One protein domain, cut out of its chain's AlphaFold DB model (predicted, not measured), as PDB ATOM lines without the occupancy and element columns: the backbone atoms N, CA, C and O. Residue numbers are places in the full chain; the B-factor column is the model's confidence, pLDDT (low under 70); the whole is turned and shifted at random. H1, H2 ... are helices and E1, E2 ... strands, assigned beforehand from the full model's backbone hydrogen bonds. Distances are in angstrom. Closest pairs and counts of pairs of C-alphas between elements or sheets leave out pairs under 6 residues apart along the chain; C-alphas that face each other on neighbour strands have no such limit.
ATOM      1  N   GLN A   4     194.016 143.613  84.169       80.12
ATOM      2  CA  GLN A   4     195.397 143.835  84.596       80.12
ATOM      3  C   GLN A   4     196.161 144.784  83.664       80.12
ATOM      4  O   GLN A   4     196.814 145.683  84.167       80.12
ATOM      5  N   ASP A   5     195.993 144.677  82.342       85.50
ATOM      6  CA  ASP A   5     196.568 145.635  81.384       85.50
ATOM      7  C   ASP A   5     196.046 147.058  81.613       85.50
ATOM      8  O   ASP A   5     196.797 148.025  81.507       85.50
ATOM      9  N   ILE A   6     194.750 147.201  81.919       83.00
ATOM     10  CA  ILE A   6     194.152 148.510  82.214       83.00
ATOM     11  C   ILE A   6     194.767 149.084  83.490       83.00
ATOM     12  O   ILE A   6     195.162 150.247  83.510       83.00
ATOM     13  N   LEU A   7     194.894 148.267  84.536       84.06
ATOM     14  CA  LEU A   7     195.496 148.682  85.798       84.06
ATOM     15  C   LEU A   7     196.981 149.044  85.647       84.06
ATOM     16  O   LEU A   7     197.405 150.048  86.210       84.06
ATOM     17  N   ASP A   8     197.755 148.265  84.888       86.06
ATOM     18  CA  ASP A   8     199.160 148.563  84.587       86.06
ATOM     19  C   ASP A   8     199.284 149.896  83.847       86.06
ATOM     20  O   ASP A   8     200.039 150.766  84.273       86.06
ATOM     21  N   LYS A   9     198.465 150.119  82.810       85.56
ATOM     22  CA  LYS A   9     198.431 151.400  82.093       85.56
ATOM     23  C   LYS A   9     198.048 152.565  82.994       85.56
ATOM     24  O   LYS A   9     198.672 153.611  82.897       85.56
ATOM     25  N   LEU A  10     197.050 152.396  83.864       81.88
ATOM     26  CA  LEU A  10     196.655 153.417  84.839       81.88
ATOM     27  C   LEU A  10     197.801 153.719  85.815       81.88
ATOM     28  O   LEU A  10     198.084 154.881  86.075       81.88
ATOM     29  N   ARG A  11     198.489 152.695  86.325       81.38
ATOM     30  CA  ARG A  11     199.655 152.864  87.208       81.38
ATOM     31  C   ARG A  11     200.823 153.579  86.539       81.38
ATOM     32  O   ARG A  11     201.579 154.254  87.230       81.38
ATOM     33  N   ASP A  12     200.963 153.418  85.231       85.62
ATOM     34  CA  ASP A  12     201.990 154.091  84.440       85.62
ATOM     35  C   ASP A  12     201.629 155.560  84.136       85.62
ATOM     36  O   ASP A  12     202.476 156.328  83.679       85.62
ATOM     37  N   LEU A  13     200.387 155.995  84.416       81.62
ATOM     38  CA  LEU A  13     199.974 157.373  84.166       81.62
ATOM     39  C   LEU A  13     200.669 158.351  85.119       81.62
ATOM     40  O   LEU A  13     200.546 158.236  86.344       81.62
ATOM     41  N   PRO A  14     201.332 159.388  84.581       79.81
ATOM     42  CA  PRO A  14     201.996 160.381  85.403       79.81
ATOM     43  C   PRO A  14     200.966 161.149  86.234       79.81
ATOM     44  O   PRO A  14     200.066 161.798  85.703       79.81
ATOM     45  N   GLY A  15     201.128 161.084  87.554       76.25
ATOM     46  CA  GLY A  15     200.274 161.783  88.510       76.25
ATOM     47  C   GLY A  15     199.055 160.991  88.976       76.25
ATOM     48  O   GLY A  15     198.339 161.518  89.823       76.25
ATOM     49  N   LEU A  16     198.822 159.763  88.493       80.19
ATOM     50  CA  LEU A  16     197.794 158.880  89.046       80.19
ATOM     51  C   LEU A  16     198.384 158.025  90.175       80.19
ATOM     52  O   LEU A  16     199.320 157.256  89.970       80.19
ATOM     53  N   GLU A  17     197.816 158.141  91.369       81.75
ATOM     54  CA  GLU A  17     198.130 157.290  92.513       81.75
ATOM     55  C   GLU A  17     196.878 156.489  92.893       81.75
ATOM     56  O   GLU A  17     195.768 157.016  92.989       81.75
ATOM     57  N   LEU A  18     197.066 155.183  93.066       75.12
ATOM     58  CA  LEU A  18     196.016 154.228  93.405       75.12
ATOM     59  C   LEU A  18     196.282 153.750  94.827       75.12
ATOM     60  O   LEU A  18     197.297 153.088  95.066       75.12
ATOM     61  N   ASP A  19     195.400 154.105  95.753       74.31
ATOM     62  CA  ASP A  19     195.538 153.679  97.139       74.31
ATOM     63  C   ASP A  19     194.995 152.256  97.355       74.31
ATOM     64  O   ASP A  19     194.181 151.748  96.578       74.31
ATOM     65  N   ALA A  20     195.465 151.594  98.417       65.00
ATOM     66  CA  ALA A  20     195.034 150.245  98.776       65.00
ATOM     67  C   ALA A  20     193.539 150.173  99.140       65.00
ATOM     68  O   ALA A  20     192.945 149.100  99.029       65.00
ATOM     69  N   GLU A  21     192.927 151.295  99.529       69.19
ATOM     70  CA  GLU A  21     191.503 151.402  99.865       69.19
ATOM     71  C   GLU A  21     190.602 151.726  98.651       69.19
ATOM     72  O   GLU A  21     189.537 152.319  98.805       69.19
ATOM     73  N   ASP A  22     191.014 151.362  97.427       72.19
ATOM     74  CA  ASP A  22     190.246 151.569  96.179       72.19
ATOM     75  C   ASP A  22     189.964 153.063  95.870       72.19
ATOM     76  O   ASP A  22     189.073 153.417  95.096       72.19
ATOM     77  N   THR A  23     190.766 153.960  96.454       74.94
ATOM     78  CA  THR A  23     190.663 155.414  96.270       74.94
ATOM     79  C   THR A  23     191.620 155.902  95.180       74.94
ATOM     80  O   THR A  23     192.801 155.546  95.149       74.94
ATOM     81  N   LEU A  24     191.105 156.751  94.286       76.12
ATOM     82  CA  LEU A  24     191.844 157.351  93.173       76.12
ATOM     83  C   LEU A  24     192.367 158.745  93.530       76.12
ATOM     84  O   LEU A  24     191.599 159.629  93.926       76.12
ATOM     85  N   TYR A  25     193.660 158.961  93.295       77.00
ATOM     86  CA  TYR A  25     194.326 160.246  93.469       77.00
ATOM     87  C   TYR A  25     194.945 160.722  92.156       77.00
ATOM     88  O   TYR A  25     195.655 159.974  91.497       77.00
ATOM     89  N   CYS A  26     194.733 161.986  91.797       75.94
ATOM     90  CA  CYS A  26     195.429 162.649  90.698       75.94
ATOM     91  C   CYS A  26     196.185 163.869  91.244       75.94
ATOM     92  O   CYS A  26     195.589 164.724  91.900       75.94
ATOM     93  N   ASP A  27     197.502 163.943  91.029       77.88
ATOM     94  CA  ASP A  27     198.389 164.975  91.593       77.88
ATOM     95  C   ASP A  27     198.227 165.131  93.125       77.88
ATOM     96  O   ASP A  27     198.132 166.245  93.650       77.88
ATOM     97  N   LYS A  28     198.159 164.007  93.860       72.31
ATOM     98  CA  LYS A  28     197.917 163.945  95.321       72.31
ATOM     99  C   LYS A  28     196.571 164.510  95.787       72.31
ATOM    100  O   LYS A  28     196.366 164.710  96.985       72.31
ATOM    101  N   LYS A  29     195.641 164.771  94.868       72.44
ATOM    102  CA  LYS A  29     194.262 165.152  95.183       72.44
ATOM    103  C   LYS A  29     193.332 163.987  94.922       72.44
ATOM    104  O   LYS A  29     193.448 163.328  93.895       72.44
ATOM    105  N   ILE A  30     192.385 163.770  95.829       72.00
ATOM    106  CA  ILE A  30     191.308 162.806  95.604       72.00
ATOM    107  C   ILE A  30     190.567 163.227  94.333       72.00
ATOM    108  O   ILE A  30     190.198 164.392  94.178       72.00
ATOM    109  N   VAL A  31     190.352 162.273  93.433       71.94
ATOM    110  CA  VAL A  31     189.735 162.497  92.117       71.94
ATOM    111  C   VAL A  31     188.313 163.057  92.210       71.94
ATOM    112  O   VAL A  31     187.839 163.659  91.259       71.94
ATOM    113  N   MET A  32     187.659 162.971  93.370       65.31
ATOM    114  CA  MET A  32     186.383 163.646  93.637       65.31
ATOM    115  C   MET A  32     186.456 165.189  93.559       65.31
ATOM    116  O   MET A  32     185.410 165.837  93.540       65.31
ATOM    117  N   ASP A  33     187.650 165.794  93.509       65.94
ATOM    118  CA  ASP A  33     187.838 167.223  93.219       65.94
ATOM    119  C   ASP A  33     187.763 167.489  91.702       65.94
ATOM    120  O   ASP A  33     188.462 166.857  90.906       65.94
ATOM    121  N   SER A  34     186.940 168.456  91.284       68.19
ATOM    122  CA  SER A  34     186.541 168.657  89.878       68.19
ATOM    123  C   SER A  34     187.704 168.863  88.891       68.19
ATOM    124  O   SER A  34     187.562 168.561  87.710       68.19
ATOM    125  N   LEU A  35     188.866 169.355  89.339       78.19
ATOM    126  CA  LEU A  35     190.046 169.538  88.478       78.19
ATOM    127  C   LEU A  35     190.897 168.270  88.336       78.19
ATOM    128  O   LEU A  35     191.424 168.001  87.257       78.19
ATOM    129  N   ALA A  36     191.052 167.511  89.423       76.50
ATOM    130  CA  ALA A  36     191.737 166.217  89.424       76.50
ATOM    131  C   ALA A  36     190.968 165.209  88.558       76.50
ATOM    132  O   ALA A  36     191.560 164.439  87.802       76.50
ATOM    133  N   PHE A  37     189.640 165.303  88.606       75.94
ATOM    134  CA  PHE A  37     188.716 164.552  87.773       75.94
ATOM    135  C   PHE A  37     188.908 164.783  86.270       75.94
ATOM    136  O   PHE A  37     189.175 163.834  85.537       75.94
ATOM    137  N   LEU A  38     188.818 166.037  85.807       79.44
ATOM    138  CA  LEU A  38     188.934 166.360  84.377       79.44
ATOM    139  C   LEU A  38     190.271 165.887  83.798       79.44
ATOM    140  O   LEU A  38     190.320 165.340  82.699       79.44
ATOM    141  N   LYS A  39     191.352 166.044  84.568       82.44
ATOM    142  CA  LYS A  39     192.670 165.524  84.196       82.44
ATOM    143  C   LYS A  39     192.663 164.005  84.055       82.44
ATOM    144  O   LYS A  39     193.169 163.501  83.056       82.44
ATOM    145  N   LEU A  40     192.093 163.289  85.026       80.56
ATOM    146  CA  LEU A  40     191.997 161.833  84.977       80.56
ATOM    147  C   LEU A  40     191.207 161.373  83.746       80.56
ATOM    148  O   LEU A  40     191.680 160.494  83.031       80.56
ATOM    149  N   MET A  41     190.053 161.986  83.471       80.94
ATOM    150  CA  MET A  41     189.264 161.682  82.274       80.94
ATOM    151  C   MET A  41     190.091 161.851  81.007       80.94
ATOM    152  O   MET A  41     190.237 160.899  80.249       80.94
ATOM    153  N   THR A  42     190.701 163.023  80.816       85.31
ATOM    154  CA  THR A  42     191.515 163.291  79.624       85.31
ATOM    155  C   THR A  42     192.650 162.274  79.476       85.31
ATOM    156  O   THR A  42     192.907 161.799  78.372       85.31
ATOM    157  N   LEU A  43     193.311 161.896  80.575       84.81
ATOM    158  CA  LEU A  43     194.368 160.883  80.556       84.81
ATOM    159  C   LEU A  43     193.837 159.504  80.148       84.81
ATOM    160  O   LEU A  43     194.463 158.826  79.332       84.81
ATOM    161  N   ILE A  44     192.691 159.086  80.686       83.88
ATOM    162  CA  ILE A  44     192.070 157.802  80.348       83.88
ATOM    163  C   ILE A  44     191.634 157.791  78.881       83.88
ATOM    164  O   ILE A  44     191.980 156.864  78.153       83.88
ATOM    165  N   GLU A  45     190.927 158.818  78.422       86.56
ATOM    166  CA  GLU A  45     190.469 158.920  77.034       86.56
ATOM    167  C   GLU A  45     191.642 158.846  76.051       86.56
ATOM    168  O   GLU A  45     191.601 158.084  75.084       86.56
ATOM    169  N   GLN A  46     192.740 159.551  76.342       87.06
ATOM    170  CA  GLN A  46     193.956 159.509  75.528       87.06
ATOM    171  C   GLN A  46     194.657 158.144  75.562       87.06
ATOM    172  O   GLN A  46     195.155 157.688  74.536       87.06
ATOM    173  N   THR A  47     194.696 157.484  76.720       85.94
ATOM    174  CA  THR A  47     195.443 156.227  76.921       85.94
ATOM    175  C   THR A  47     194.712 155.011  76.370       85.94
ATOM    176  O   THR A  47     195.327 154.070  75.857       85.94
ATOM    177  N   PHE A  48     193.390 155.007  76.505       84.19
ATOM    178  CA  PHE A  48     192.536 153.886  76.129       84.19
ATOM    179  C   PHE A  48     191.803 154.115  74.809       84.19
ATOM    180  O   PHE A  48     191.178 153.171  74.324       84.19
ATOM    181  N   HIS A  49     191.928 155.312  74.220       84.56
ATOM    182  CA  HIS A  49     191.216 155.742  73.014       84.56
ATOM    183  C   HIS A  49     189.697 155.535  73.135       84.56
ATOM    184  O   HIS A  49     189.050 155.060  72.204       84.56
ATOM    185  N   ILE A  50     189.148 155.870  74.305       85.00
ATOM    186  CA  ILE A  50     187.711 155.821  74.608       85.00
ATOM    187  C   ILE A  50     187.169 157.236  74.820       85.00
ATOM    188  O   ILE A  50     187.949 158.152  75.059       85.00
ATOM    189  N   SER A  51     185.847 157.388  74.766       82.56
ATOM    190  CA  SER A  51     185.143 158.611  75.169       82.56
ATOM    191  C   SER A  51     184.369 158.325  76.453       82.56
ATOM    192  O   SER A  51     183.652 157.320  76.529       82.56
ATOM    193  N   ILE A  52     184.549 159.169  77.464       77.75
ATOM    194  CA  ILE A  52     183.837 159.084  78.738       77.75
ATOM    195  C   ILE A  52     182.851 160.244  78.787       77.75
ATOM    196  O   ILE A  52     183.251 161.405  78.801       77.75
ATOM    197  N   ASP A  53     181.562 159.924  78.830       77.69
ATOM    198  CA  ASP A  53     180.510 160.932  78.863       77.69
ATOM    199  C   ASP A  53     180.183 161.328  80.312       77.69
ATOM    200  O   ASP A  53     180.371 160.549  81.254       77.69
ATOM    201  N   ASP A  54     179.629 162.527  80.511       72.75
ATOM    202  CA  ASP A  54     179.221 163.016  81.839       72.75
ATOM    203  C   ASP A  54     178.209 162.075  82.536       72.75
ATOM    204  O   ASP A  54     178.143 162.004  83.767       72.75
ATOM    205  N   GLU A  55     177.428 161.313  81.763       72.44
ATOM    206  CA  GLU A  55     176.473 160.330  82.284       72.44
ATOM    207  C   GLU A  55     177.145 159.090  82.889       72.44
ATOM    208  O   GLU A  55     176.675 158.582  83.913       72.44
ATOM    209  N   ASP A  56     178.257 158.618  82.312       67.75
ATOM    210  CA  ASP A  56     179.043 157.511  82.875       67.75
ATOM    211  C   ASP A  56     179.596 157.892  84.257       67.75
ATOM    212  O   ASP A  56     179.667 157.070  85.179       67.75
ATOM    213  N   TRP A  57     179.916 159.177  84.430       65.81
ATOM    214  CA  TRP A  57     180.335 159.746  85.703       65.81
ATOM    215  C   TRP A  57     179.192 159.870  86.709       65.81
ATOM    216  O   TRP A  57     179.326 159.404  87.844       65.81
ATOM    217  N   ALA A  58     178.053 160.445  86.311       65.81
ATOM    218  CA  ALA A  58     176.903 160.624  87.200       65.81
ATOM    219  C   ALA A  58     176.388 159.292  87.776       65.81
ATOM    220  O   ALA A  58     175.850 159.252  88.884       65.81
ATOM    221  N   ARG A  59     176.605 158.185  87.056       63.16
ATOM    222  CA  ARG A  59     176.281 156.818  87.494       63.16
ATOM    223  C   ARG A  59     177.255 156.242  88.531       63.16
ATOM    224  O   ARG A  59     177.086 155.100  88.946       63.16
ATOM    225  N   GLY A  60     178.259 157.005  88.969       60.31
ATOM    226  CA  GLY A  60     179.264 156.550  89.931       60.31
ATOM    227  C   GLY A  60     180.317 155.626  89.317       60.31
ATOM    228  O   GLY A  60     181.026 154.942  90.056       60.31
ATOM    229  N   GLY A  61     180.453 155.619  87.983       61.22
ATOM    230  CA  GLY A  61     181.362 154.741  87.236       61.22
ATOM    231  C   GLY A  61     182.842 154.891  87.599       61.22
ATOM    232  O   GLY A  61     183.643 154.032  87.256       61.22
ATOM    233  N   PHE A  62     183.205 155.930  88.351       67.06
ATOM    234  CA  PHE A  62     184.581 156.239  88.739       67.06
ATOM    235  C   PHE A  62     184.727 156.522  90.242       67.06
ATOM    236  O   PHE A  62     185.715 157.108  90.674       67.06
TER     237      PHE A  62
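This is residues 4 to 62 of the 82 residues of a protein of Paenibacillus sp. FSL R7-277 (UniProt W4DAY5). A small hairpin of two strands, E1 and E2, stands beside residues 35 to 43 of one long helix, H2, which lies nearest the middle. H1 lies on the same side of H2 as the hairpin, near the last turns of H2, while the short H3 lies off on the other side, clear of the rest. The printed part has 59 residues, with three named helices and two named strands in the order H1, E1, E2, H2, H3; the strands are antiparallel and the class is mostly helix. The whole is compact and rounded, with a radius of gyration of the C-alphas of 10.9 A and spans of 26 by 23 by 18 A.

E1, residues 16 to 18, and E2, residues 24 to 26, form a hairpin at 157 degrees, with N 17 and O 25 within hydrogen-bond range at 2.8 A. The closest C-alphas of E2 and H2, residues 34 to 48, are those of Cys 26 and Ala 36, 5.3 A apart. H1, residues 4 to 11, and H2 are close but not clearly touching, the closest C-alphas being those of Lys 9 and Thr 47 at 7.7 A; they run opposite ways at a steep tilt of 46 degrees. H3, residues 54 to 58, is apart from H1, H2, E1 and E2. In H1, H2 and H3 every O i to N i+4 pair is within hydrogen-bond range.

H1 begins at C-alpha 4, (195.397, 143.835, 84.596), and measures 10.3 A. E1 measures 6.6 A and E2 6.9 A. H2 measures 21.1 A, and H3, 6.3 A long, ends at C-alpha 58, (176.903, 160.624, 87.200).

The two C-alphas farthest apart, those of Glu 21 and His 49, are 27.2 A apart. The printed part has no cut and no long link. The pLDDT is under 70 at residues 20 to 21, 32 to 34 and 56 to 62.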